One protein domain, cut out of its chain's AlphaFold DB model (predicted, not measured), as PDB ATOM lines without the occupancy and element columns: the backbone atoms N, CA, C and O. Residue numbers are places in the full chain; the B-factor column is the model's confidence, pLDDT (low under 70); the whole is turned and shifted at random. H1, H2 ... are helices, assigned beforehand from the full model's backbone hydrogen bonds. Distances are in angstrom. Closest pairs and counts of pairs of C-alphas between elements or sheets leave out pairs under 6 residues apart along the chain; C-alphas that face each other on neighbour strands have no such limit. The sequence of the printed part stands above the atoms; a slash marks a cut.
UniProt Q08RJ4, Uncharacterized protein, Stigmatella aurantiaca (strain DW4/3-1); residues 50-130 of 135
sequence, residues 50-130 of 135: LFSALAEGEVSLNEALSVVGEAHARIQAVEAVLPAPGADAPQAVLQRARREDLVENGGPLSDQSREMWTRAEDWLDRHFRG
ATOM      1  N   LEU A  50      31.155  42.529 113.143       97.19
ATOM      2  CA  LEU A  50      31.092  42.749 114.585       97.19
ATOM      3  C   LEU A  50      32.416  43.249 115.173       97.19
ATOM      4  O   LEU A  50      32.410  44.124 116.031       97.19
ATOM      5  N   PHE A  51      33.548  42.705 114.715       95.75
ATOM      6  CA  PHE A  51      34.858  43.159 115.174       95.75
ATOM      7  C   PHE A  51      35.131  44.596 114.722       95.75
ATOM      8  O   PHE A  51      35.632  45.384 115.515       95.75
ATOM      9  N   SER A  52      34.768  44.952 113.485       95.00
ATOM     10  CA  SER A  52      34.854  46.339 113.011       95.00
ATOM     11  C   SER A  52      33.999  47.280 113.859       95.00
ATOM     12  O   SER A  52      34.520  48.281 114.332       95.00
ATOM     13  N   ALA A  53      32.740  46.925 114.130       95.62
ATOM     14  CA  ALA A  53      31.851  47.718 114.981       95.62
ATOM     15  C   ALA A  53      32.424  47.916 116.397       95.62
ATOM     16  O   ALA A  53      32.400  49.021 116.930       95.62
ATOM     17  N   LEU A  54      33.000  46.865 116.993       97.75
ATOM     18  CA  LEU A  54      33.678  46.952 118.289       97.75
ATOM     19  C   LEU A  54      34.918  47.859 118.230       97.75
ATOM     20  O   LEU A  54      35.118  48.685 119.115       97.75
ATOM     21  N   ALA A  55      35.753  47.714 117.196       96.06
ATOM     22  CA  ALA A  55      36.964  48.516 117.018       96.06
ATOM     23  C   ALA A  55      36.658  50.004 116.770       96.06
ATOM     24  O   ALA A  55      37.450  50.864 117.148       96.06
ATOM     25  N   GLU A  56      35.511  50.296 116.157       96.50
ATOM     26  CA  GLU A  56      34.993  51.646 115.908       96.50
ATOM     27  C   GLU A  56      34.201  52.209 117.106       96.50
ATOM     28  O   GLU A  56      33.809  53.373 117.088       96.50
ATOM     29  N   GLY A  57      33.986  51.417 118.164       97.44
ATOM     30  CA  GLY A  57      33.245  51.830 119.360       97.44
ATOM     31  C   GLY A  57      31.725  51.904 119.181       97.44
ATOM     32  O   GLY A  57      31.041  52.462 120.033       97.44
ATOM     33  N   GLU A  58      31.181  51.339 118.101       97.12
ATOM     34  CA  GLU A  58      29.735  51.279 117.840       97.12
ATOM     35  C   GLU A  58      29.008  50.294 118.769       97.12
ATOM     36  O   GLU A  58      27.806  50.420 118.990       97.12
ATOM     37  N   VAL A  59      29.731  49.298 119.288       98.00
ATOM     38  CA  VAL A  59      29.250  48.331 120.284       98.00
ATOM     39  C   VAL A  59      30.309  48.127 121.360       98.00
ATOM     40  O   VAL A  59      31.511  48.175 121.093       98.00
ATOM     41  N   SER A  60      29.876  47.847 122.583       98.50
ATOM     42  CA  SER A  60      30.756  47.445 123.676       98.50
ATOM     43  C   SER A  60      31.250  46.004 123.516       98.50
ATOM     44  O   SER A  60      30.663  45.176 122.811       98.50
ATOM     45  N   LEU A  61      32.319  45.659 124.243       98.38
ATOM     46  CA  LEU A  61      32.833  44.286 124.282       98.38
ATOM     47  C   LEU A  61      31.770  43.287 124.772       98.38
ATOM     48  O   LEU A  61      31.655  42.198 124.215       98.38
ATOM     49  N   ASN A  62      30.972  43.657 125.777       98.56
ATOM     50  CA  ASN A  62      29.926  42.789 126.329       98.56
ATOM     51  C   ASN A  62      28.797  42.529 125.321       98.56
ATOM     52  O   ASN A  62      28.325  41.395 125.201       98.56
ATOM     53  N   GLU A  63      28.395  43.547 124.559       98.50
ATOM     54  CA  GLU A  63      27.414  43.391 123.481       98.50
ATOM     55  C   GLU A  63      27.967  42.499 122.367       98.50
ATOM     56  O   GLU A  63      27.297  41.561 121.931       98.50
ATOM     57  N   ALA A  64      29.223  42.709 121.961       98.31
ATOM     58  CA  ALA A  64      29.865  41.871 120.954       98.31
ATOM     59  C   ALA A  64      29.980  40.402 121.398       98.31
ATOM     60  O   ALA A  64      29.661  39.488 120.634       98.31
ATOM     61  N   LEU A  65      30.375  40.145 122.646       98.19
ATOM     62  CA  LEU A  65      30.439  38.787 123.186       98.19
ATOM     63  C   LEU A  65      29.057  38.127 123.262       98.19
ATOM     64  O   LEU A  65      28.943  36.941 122.948       98.19
ATOM     65  N   SER A  66      28.009  38.887 123.591       98.50
ATOM     66  CA  SER A  66      26.625  38.395 123.554       98.50
ATOM     67  C   SER A  66      26.227  37.951 122.143       98.50
ATOM     68  O   SER A  66      25.692  36.857 121.967       98.50
ATOM     69  N   VAL A  67      26.579  38.733 121.115       98.44
ATOM     70  CA  VAL A  67      26.318  38.377 119.710       98.44
ATOM     71  C   VAL A  67      27.040  37.089 119.291       98.44
ATOM     72  O   VAL A  67      26.466  36.259 118.577       98.44
ATOM     73  N   VAL A  68      28.284  36.894 119.740       97.88
ATOM     74  CA  VAL A  68      29.057  35.664 119.489       97.88
ATOM     75  C   VAL A  68      28.454  34.462 120.217       97.88
ATOM     76  O   VAL A  68      28.329  33.392 119.618       97.88
ATOM     77  N   GLY A  69      28.066  34.621 121.485       98.25
ATOM     78  CA  GLY A  69      27.418  33.564 122.262       98.25
ATOM     79  C   GLY A  69      26.138  33.077 121.591       98.25
ATOM     80  O   GLY A  69      25.957  31.880 121.374       98.25
ATOM     81  N   GLU A  70      25.317  34.021 121.151       98.56
ATOM     82  CA  GLU A  70      24.069  33.744 120.458       98.56
ATOM     83  C   GLU A  70      24.291  33.090 119.077       98.56
ATOM     84  O   GLU A  70      23.567  32.169 118.690       98.56
ATOM     85  N   ALA A  71      25.336  33.491 118.341       98.06
ATOM     86  CA  ALA A  71      25.709  32.828 117.091       98.06
ATOM     87  C   ALA A  71      26.056  31.346 117.315       98.06
ATOM     88  O   ALA A  71      25.620  30.480 116.555       98.06
ATOM     89  N   HIS A  72      26.804  31.040 118.377       97.62
ATOM     90  CA  HIS A  72      27.111  29.659 118.740       97.62
ATOM     91  C   HIS A  72      25.868  28.872 119.158       97.62
ATOM     92  O   HIS A  72      25.730  27.732 118.721       97.62
ATOM     93  N   ALA A  73      24.970  29.465 119.947       98.44
ATOM     94  CA  ALA A  73      23.723  28.818 120.352       98.44
ATOM     95  C   ALA A  73      22.860  28.452 119.134       98.44
ATOM     96  O   ALA A  73      22.399  27.318 119.018       98.44
ATOM     97  N   ARG A  74      22.725  29.368 118.163       98.56
ATOM     98  CA  ARG A  74      22.016  29.096 116.901       98.56
ATOM     99  C   ARG A  74      22.662  27.971 116.095       98.56
ATOM    100  O   ARG A  74      21.956  27.092 115.614       98.56
ATOM    101  N   ILE A  75      23.990  27.963 115.972       97.44
ATOM    102  CA  ILE A  75      24.713  26.895 115.266       97.44
ATOM    103  C   ILE A  75      24.512  25.538 115.960       97.44
ATOM    104  O   ILE A  75      24.268  24.547 115.278       97.44
ATOM    105  N   GLN A  76      24.572  25.487 117.292       97.25
ATOM    106  CA  GLN A  76      24.320  24.260 118.058       97.25
ATOM    107  C   GLN A  76      22.878  23.769 117.897       97.25
ATOM    108  O   GLN A  76      22.649  22.571 117.769       97.25
ATOM    109  N   ALA A  77      21.911  24.686 117.853       98.00
ATOM    110  CA  ALA A  77      20.516  24.341 117.619       98.00
ATOM    111  C   ALA A  77      20.311  23.715 116.228       98.00
ATOM    112  O   ALA A  77      19.589  22.732 116.109       98.00
ATOM    113  N   VAL A  78      20.984  24.236 115.192       98.19
ATOM    114  CA  VAL A  78      20.996  23.607 113.860       98.19
ATOM    115  C   VAL A  78      21.643  22.224 113.926       98.19
ATOM    116  O   VAL A  78      21.079  21.267 113.413       98.19
ATOM    117  N   GLU A  79      22.797  22.088 114.582       96.94
ATOM    118  CA  GLU A  79      23.493  20.801 114.707       96.94
ATOM    119  C   GLU A  79      22.626  19.715 115.353       96.94
ATOM    120  O   GLU A  79      22.636  18.582 114.884       96.94
ATOM    121  N   ALA A  80      21.838  20.071 116.369       97.06
ATOM    122  CA  ALA A  80      20.961  19.145 117.081       97.06
ATOM    123  C   ALA A  80      19.811  18.577 116.226       97.06
ATOM    124  O   ALA A  80      19.254  17.542 116.587       97.06
ATOM    125  N   VAL A  81      19.446  19.239 115.122       96.00
ATOM    126  CA  VAL A  81      18.349  18.818 114.228       96.00
ATOM    127  C   VAL A  81      18.834  18.281 112.881       96.00
ATOM    128  O   VAL A  81      18.013  17.940 112.029       96.00
ATOM    129  N   LEU A  82      20.151  18.235 112.661       95.19
ATOM    130  CA  LEU A  82      20.730  17.607 111.477       95.19
ATOM    131  C   LEU A  82      20.919  16.099 111.697       95.19
ATOM    132  O   LEU A  82      21.145  15.662 112.828       95.19
ATOM    133  N   PRO A  83      20.899  15.298 110.617       91.44
ATOM    134  CA  PRO A  83      21.355  13.918 110.667       91.44
ATOM    135  C   PRO A  83      22.780  13.803 111.224       91.44
ATOM    136  O   PRO A  83      23.598  14.725 111.108       91.44
ATOM    137  N   ALA A  84      23.094  12.644 111.806       90.81
ATOM    138  CA  ALA A  84      24.448  12.359 112.261       90.81
ATOM    139  C   ALA A  84      25.432  12.461 111.077       90.81
ATOM    140  O   ALA A  84      25.163  11.899 110.012       90.81
ATOM    141  N   PRO A  85      26.568  13.164 111.231       90.44
ATOM    142  CA  PRO A  85      27.500  13.362 110.130       90.44
ATOM    143  C   PRO A  85      28.146  12.037 109.705       90.44
ATOM    144  O   PRO A  85      28.683  11.304 110.536       90.44
ATOM    145  N   GLY A  86      28.146  11.762 108.399       88.06
ATOM    146  CA  GLY A  86      28.965  10.699 107.810       88.06
ATOM    147  C   GLY A  86      30.469  11.019 107.849       88.06
ATOM    148  O   GLY A  86      30.866  12.150 108.130       88.06
ATOM    149  N   ALA A  87      31.313  10.033 107.519       86.75
ATOM    150  CA  ALA A  87      32.778  10.157 107.582       86.75
ATOM    151  C   ALA A  87      33.340  11.326 106.745       86.75
ATOM    152  O   ALA A  87      34.277  11.995 107.171       86.75
ATOM    153  N   ASP A  88      32.715  11.611 105.600       86.88
ATOM    154  CA  ASP A  88      33.124  12.677 104.675       86.88
ATOM    155  C   ASP A  88      32.316  13.975 104.849       86.88
ATOM    156  O   ASP A  88      32.302  14.839 103.963       86.88
ATOM    157  N   ALA A  89      31.559  14.116 105.941       88.19
ATOM    158  CA  ALA A  89      30.756  15.308 106.176       88.19
ATOM    159  C   ALA A  89      31.647  16.510 106.551       88.19
ATOM    160  O   ALA A  89      32.588  16.372 107.337       88.19
ATOM    161  N   PRO A  90      31.344  17.725 106.053       89.44
ATOM    162  CA  PRO A  90      32.035  18.930 106.493       89.44
ATOM    163  C   PRO A  90      32.002  19.100 108.018       89.44
ATOM    164  O   PRO A  90      30.967  18.933 108.664       89.44
ATOM    165  N   GLN A  91      33.113  19.530 108.618       88.19
ATOM    166  CA  GLN A  91      33.133  19.783 110.063       88.19
ATOM    167  C   GLN A  91      32.241  20.980 110.457       88.19
ATOM    168  O   GLN A  91      31.695  21.013 111.558       88.19
ATOM    169  N   ALA A  92      32.064  21.963 109.568       90.44
ATOM    170  CA  ALA A  92      31.226  23.130 109.827       90.44
ATOM    171  C   ALA A  92      29.730  22.797 109.688       90.44
ATOM    172  O   ALA A  92      29.270  22.437 108.606       90.44
ATOM    173  N   VAL A  93      28.959  23.004 110.762       94.62
ATOM    174  CA  VAL A  93      27.519  22.686 110.840       94.62
ATOM    175  C   VAL A  93      26.717  23.272 109.676       94.62
ATOM    176  O   VAL A  93      25.959  22.559 109.035       94.62
ATOM    177  N   LEU A  94      26.910  24.552 109.351       94.69
ATOM    178  CA  LEU A  94      26.136  25.213 108.290       94.69
ATOM    179  C   LEU A  94      26.492  24.712 106.884       94.69
ATOM    180  O   LEU A  94      25.653  24.727 105.988       94.69
ATOM    181  N   GLN A  95      27.725  24.231 106.685       93.25
ATOM    182  CA  GLN A  95      28.089  23.555 105.440       93.25
ATOM    183  C   GLN A  95      27.434  22.176 105.353       93.25
ATOM    184  O   GLN A  95      27.021  21.787 104.265       93.25
ATOM    185  N   ARG A  96      27.300  21.465 106.484       94.56
ATOM    186  CA  ARG A  96      26.517  20.225 106.532       94.56
ATOM    187  C   ARG A  96      25.055  20.491 106.222       94.56
ATOM    188  O   ARG A  96      24.564  19.889 105.286       94.56
ATOM    189  N   ALA A  97      24.409  21.442 106.900       96.12
ATOM    190  CA  ALA A  97      23.012  21.798 106.635       96.12
ATOM    191  C   ALA A  97      22.760  22.046 105.141       96.12
ATOM    192  O   ALA A  97      21.858  21.459 104.556       96.12
ATOM    193  N   ARG A  98      23.638  22.827 104.497       94.94
ATOM    194  CA  ARG A  98      23.577  23.066 103.052       94.94
ATOM    195  C   ARG A  98      23.710  21.794 102.217       94.94
ATOM    196  O   ARG A  98      23.041  21.689 101.200       94.94
ATOM    197  N   ARG A  99      24.612  20.881 102.588       93.94
ATOM    198  CA  ARG A  99      24.823  19.615 101.872       93.94
ATOM    199  C   ARG A  99      23.618  18.688 102.026       93.94
ATOM    200  O   ARG A  99      23.155  18.172 101.018       93.94
ATOM    201  N   GLU A 100      23.129  18.511 103.251       94.69
ATOM    202  CA  GLU A 100      21.979  17.655 103.576       94.69
ATOM    203  C   GLU A 100      20.685  18.145 102.908       94.69
ATOM    204  O   GLU A 100      19.831  17.344 102.555       94.69
ATOM    205  N   ASP A 101      20.536  19.455 102.681       95.81
ATOM    206  CA  ASP A 101      19.360  20.004 101.994       95.81
ATOM    207  C   ASP A 101      19.347  19.732 100.475       95.81
ATOM    208  O   ASP A 101      18.317  19.886  99.819       95.81
ATOM    209  N   LEU A 102      20.471  19.297  99.889       94.50
ATOM    210  CA  LEU A 102      20.520  18.911  98.479       94.50
ATOM    211  C   LEU A 102      19.819  17.565  98.262       94.50
ATOM    212  O   LEU A 102      20.078  16.593  98.969       94.50
ATOM    213  N   VAL A 103      19.010  17.479  97.202       93.62
ATOM    214  CA  VAL A 103      18.263  16.263  96.818       93.62
ATOM    215  C   VAL A 103      19.177  15.039  96.676       93.62
ATOM    216  O   VAL A 103      18.827  13.948  97.112       93.62
ATOM    217  N   GLU A 104      20.378  15.217  96.120       92.25
ATOM    218  CA  GLU A 104      21.369  14.143  95.946       92.25
ATOM    219  C   GLU A 104      21.876  13.535  97.268       92.25
ATOM    220  O   GLU A 104      22.370  12.411  97.263       92.25
ATOM    221  N   ASN A 105      21.742  14.252  98.391       88.88
ATOM    222  CA  ASN A 105      22.144  13.795  99.725       88.88
ATOM    223  C   ASN A 105      20.937  13.394 100.597       88.88
ATOM    224  O   ASN A 105      21.087  13.231 101.802       88.88
ATOM    225  N   GLY A 106      19.748  13.213 100.008       85.81
ATOM    226  CA  GLY A 106      18.539  12.815 100.741       85.81
ATOM    227  C   GLY A 106      17.702  13.981 101.269       85.81
ATOM    228  O   GLY A 106      16.759  13.753 102.026       85.81
ATOM    229  N   GLY A 107      18.020  15.209 100.854       91.88
ATOM    230  CA  GLY A 107      17.189  16.375 101.109       91.88
ATOM    231  C   GLY A 107      15.847  16.352 100.354       91.88
ATOM    232  O   GLY A 107      15.593  15.475  99.522       91.88
ATOM    233  N   PRO A 108      14.989  17.358 100.586       94.31
ATOM    234  CA  PRO A 108      15.257  18.519 101.427       94.31
ATOM    235  C   PRO A 108      15.249  18.202 102.924       94.31
ATOM    236  O   PRO A 108      14.634  17.236 103.374       94.31
ATOM    237  N   LEU A 109      15.870  19.081 103.707       95.12
ATOM    238  CA  LEU A 109      15.678  19.089 105.152       95.12
ATOM    239  C   LEU A 109      14.201  19.352 105.500       95.12
ATOM    240  O   LEU A 109      13.455  19.965 104.731       95.12
ATOM    241  N   SER A 110      13.789  18.933 106.700       95.94
ATOM    242  CA  SER A 110      12.460  19.267 107.224       95.94
ATOM    243  C   SER A 110      12.247  20.787 107.283       95.94
ATOM    244  O   SER A 110      13.208  21.551 107.430       95.94
ATOM    245  N   ASP A 111      10.992  21.243 107.220       96.69
ATOM    246  CA  ASP A 111      10.661  22.675 107.312       96.69
ATOM    247  C   ASP A 111      11.231  23.317 108.582       96.69
ATOM    248  O   ASP A 111      11.835  24.387 108.518       96.69
ATOM    249  N   GLN A 112      11.136  22.613 109.713       95.50
ATOM    250  CA  GLN A 112      11.700  23.054 110.985       95.50
ATOM    251  C   GLN A 112      13.227  23.199 110.914       95.50
ATOM    252  O   GLN A 112      13.774  24.229 111.315       95.50
ATOM    253  N   SER A 113      13.931  22.192 110.383       96.00
ATOM    254  CA  SER A 113      15.393  22.226 110.252       96.00
ATOM    255  C   SER A 113      15.848  23.364 109.331       96.00
ATOM    256  O   SER A 113      16.826  24.049 109.638       96.00
ATOM    257  N   ARG A 114      15.119  23.612 108.233       96.62
ATOM    258  CA  ARG A 114      15.393  24.729 107.317       96.62
ATOM    259  C   ARG A 114      15.162  26.079 107.972       96.62
ATOM    260  O   ARG A 114      16.031  26.936 107.877       96.62
ATOM    261  N   GLU A 115      14.057  26.261 108.688       97.44
ATOM    262  CA  GLU A 115      13.774  27.507 109.404       97.44
ATOM    263  C   GLU A 115      14.875  27.832 110.429       97.44
ATOM    264  O   GLU A 115      15.357  28.966 110.505       97.44
ATOM    265  N   MET A 116      15.323  26.832 111.194       97.81
ATOM    266  CA  MET A 116      16.426  26.990 112.148       97.81
ATOM    267  C   MET A 116      17.739  27.349 111.448       97.81
ATOM    268  O   MET A 116      18.453  28.249 111.901       97.81
ATOM    269  N   TRP A 117      18.043  26.685 110.332       98.06
ATOM    270  CA  TRP A 117      19.224  26.980 109.527       98.06
ATOM    271  C   TRP A 117      19.184  28.400 108.946       98.06
ATOM    272  O   TRP A 117      20.152  29.143 109.114       98.06
ATOM    273  N   THR A 118      18.063  28.822 108.355       97.38
ATOM    274  CA  THR A 118      17.875  30.181 107.826       97.38
ATOM    275  C   THR A 118      18.077  31.232 108.911       97.38
ATOM    276  O   THR A 118      18.856  32.160 108.721       97.38
ATOM    277  N   ARG A 119      17.478  31.052 110.096       97.81
ATOM    278  CA  ARG A 119      17.672  31.973 111.231       97.81
ATOM    279  C   ARG A 119      19.134  32.078 111.668       97.81
ATOM    280  O   ARG A 119      19.572  33.149 112.089       97.81
ATOM    281  N   ALA A 120      19.889  30.982 111.602       98.06
ATOM    282  CA  ALA A 120      21.317  30.994 111.897       98.06
ATOM    283  C   ALA A 120      22.117  31.743 110.818       98.06
ATOM    284  O   ALA A 120      22.964  32.569 111.162       98.06
ATOM    285  N   GLU A 121      21.843  31.501 109.534       97.00
ATOM    286  CA  GLU A 121      22.498  32.211 108.426       97.00
ATOM    287  C   GLU A 121      22.186  33.712 108.455       97.00
ATOM    288  O   GLU A 121      23.118  34.507 108.369       97.00
ATOM    289  N   ASP A 122      20.933  34.111 108.688       96.38
ATOM    290  CA  ASP A 122      20.525  35.518 108.799       96.38
ATOM    291  C   ASP A 122      21.249  36.237 109.944       96.38
ATOM    292  O   ASP A 122      21.707  37.375 109.797       96.38
ATOM    293  N   TRP A 123      21.396  35.567 111.094       97.50
ATOM    294  CA  TRP A 123      22.160  36.093 112.225       97.50
ATOM    295  C   TRP A 123      23.634  36.304 111.858       97.50
ATOM    296  O   TRP A 123      24.213  37.359 112.143       97.50
ATOM    297  N   LEU A 124      24.248  35.322 111.194       96.06
ATOM    298  CA  LEU A 124      25.643  35.414 110.767       96.06
ATOM    299  C   LEU A 124      25.857  36.469 109.678       96.06
ATOM    300  O   LEU A 124      26.855  37.195 109.708       96.06
ATOM    301  N   ASP A 125      24.928  36.575 108.734       95.06
ATOM    302  CA  ASP A 125      24.962  37.573 107.673       95.06
ATOM    303  C   ASP A 125      24.876  38.981 108.258       95.06
ATOM    304  O   ASP A 125      25.722  39.823 107.946       95.06
ATOM    305  N   ARG A 126      23.945  39.213 109.188       94.25
ATOM    306  CA  ARG A 126      23.777  40.502 109.868       94.25
ATOM    307  C   ARG A 126      25.015  40.921 110.657       94.25
ATOM    308  O   ARG A 126      25.464  42.057 110.522       94.25
ATOM    309  N   HIS A 127      25.558  40.030 111.483       95.88
ATOM    310  CA  HIS A 127      26.557  40.417 112.481       95.88
ATOM    311  C   HIS A 127      28.005  40.166 112.058       95.88
ATOM    312  O   HIS A 127      28.904  40.848 112.539       95.88
ATOM    313  N   PHE A 128      28.274  39.223 111.153       95.06
ATOM    314  CA  PHE A 128      29.647  38.831 110.819       95.06
ATOM    315  C   PHE A 128      30.013  39.169 109.372       95.06
ATOM    316  O   PHE A 128      31.120  39.659 109.135       95.06
ATOM    317  N   ARG A 129      29.099  38.980 108.410       91.00
ATOM    318  CA  ARG A 129      29.402  39.100 106.967       91.00
ATOM    319  C   ARG A 129      28.937  40.427 106.330       91.00
ATOM    320  O   ARG A 129      29.463  40.805 105.283       91.00
ATOM    321  N   GLY A 130      28.008  41.152 106.956       67.69
ATOM    322  CA  GLY A 130      27.256  42.276 106.375       67.69
ATOM    323  C   GLY A 130      28.054  43.476 105.839       67.69
ATOM    324  O   GLY A 130      27.701  44.000 104.785       67.69
TER     325      GLY A 130
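What this domain is: This is residues 50 to 130 of the 135 residues of an uncharacterized protein of Stigmatella aurantiaca (strain DW4/3-1) (UniProt Q08RJ4). Two long helices, H2 and H4, lie side by side and run opposite ways; short H1 folds back on H2 at residues 61 to 64, and short H3 packs on it at residues 75 to 79. The printed part has 81 residues, with H1, H2, H3 and H4 in that order, and no named strand: all helix. It is loose, with a radius of gyration of the C-alphas of 14.7 A, and elongated, spanning 46 by 25 by 19 A.

Where its parts are: H1, residues 50 to 55, begins at C-alpha 50 (31.092, 42.749, 114.585). H2, residues 61 to 81, is 31.0 A long. H3 is residues 93 to 100. H4, residues 111 to 129, is 24.9 A long and ends at C-alpha 129 (29.402, 39.100, 106.967).

How they stand to each other: H2, the hub, touches H4 at a shallow tilt of 26 degrees, with C-alphas 74 and 120 closest at 5.4 A. H1 and H2 form a hairpin, C-alphas 50 and 64 closest at 6.5 A. H2 touches H3, C-alphas 79 and 93 closest at 5.9 A. H3 and H4, a hairpin, only just touch, with 3 pairs of C-alphas within 8 A; the closest, 97 and 117, are 7.0 A apart. In H1 and H3 every O i to N i+4 pair is within hydrogen-bond range; in H2 16 of 17, in H4 14 of 15.

The domain as a whole: The farthest C-alphas, 57 and 104, are 45.9 A apart. The printed part has no cut; the link H2 to H3 is long. Residue 130 has pLDDT under 70.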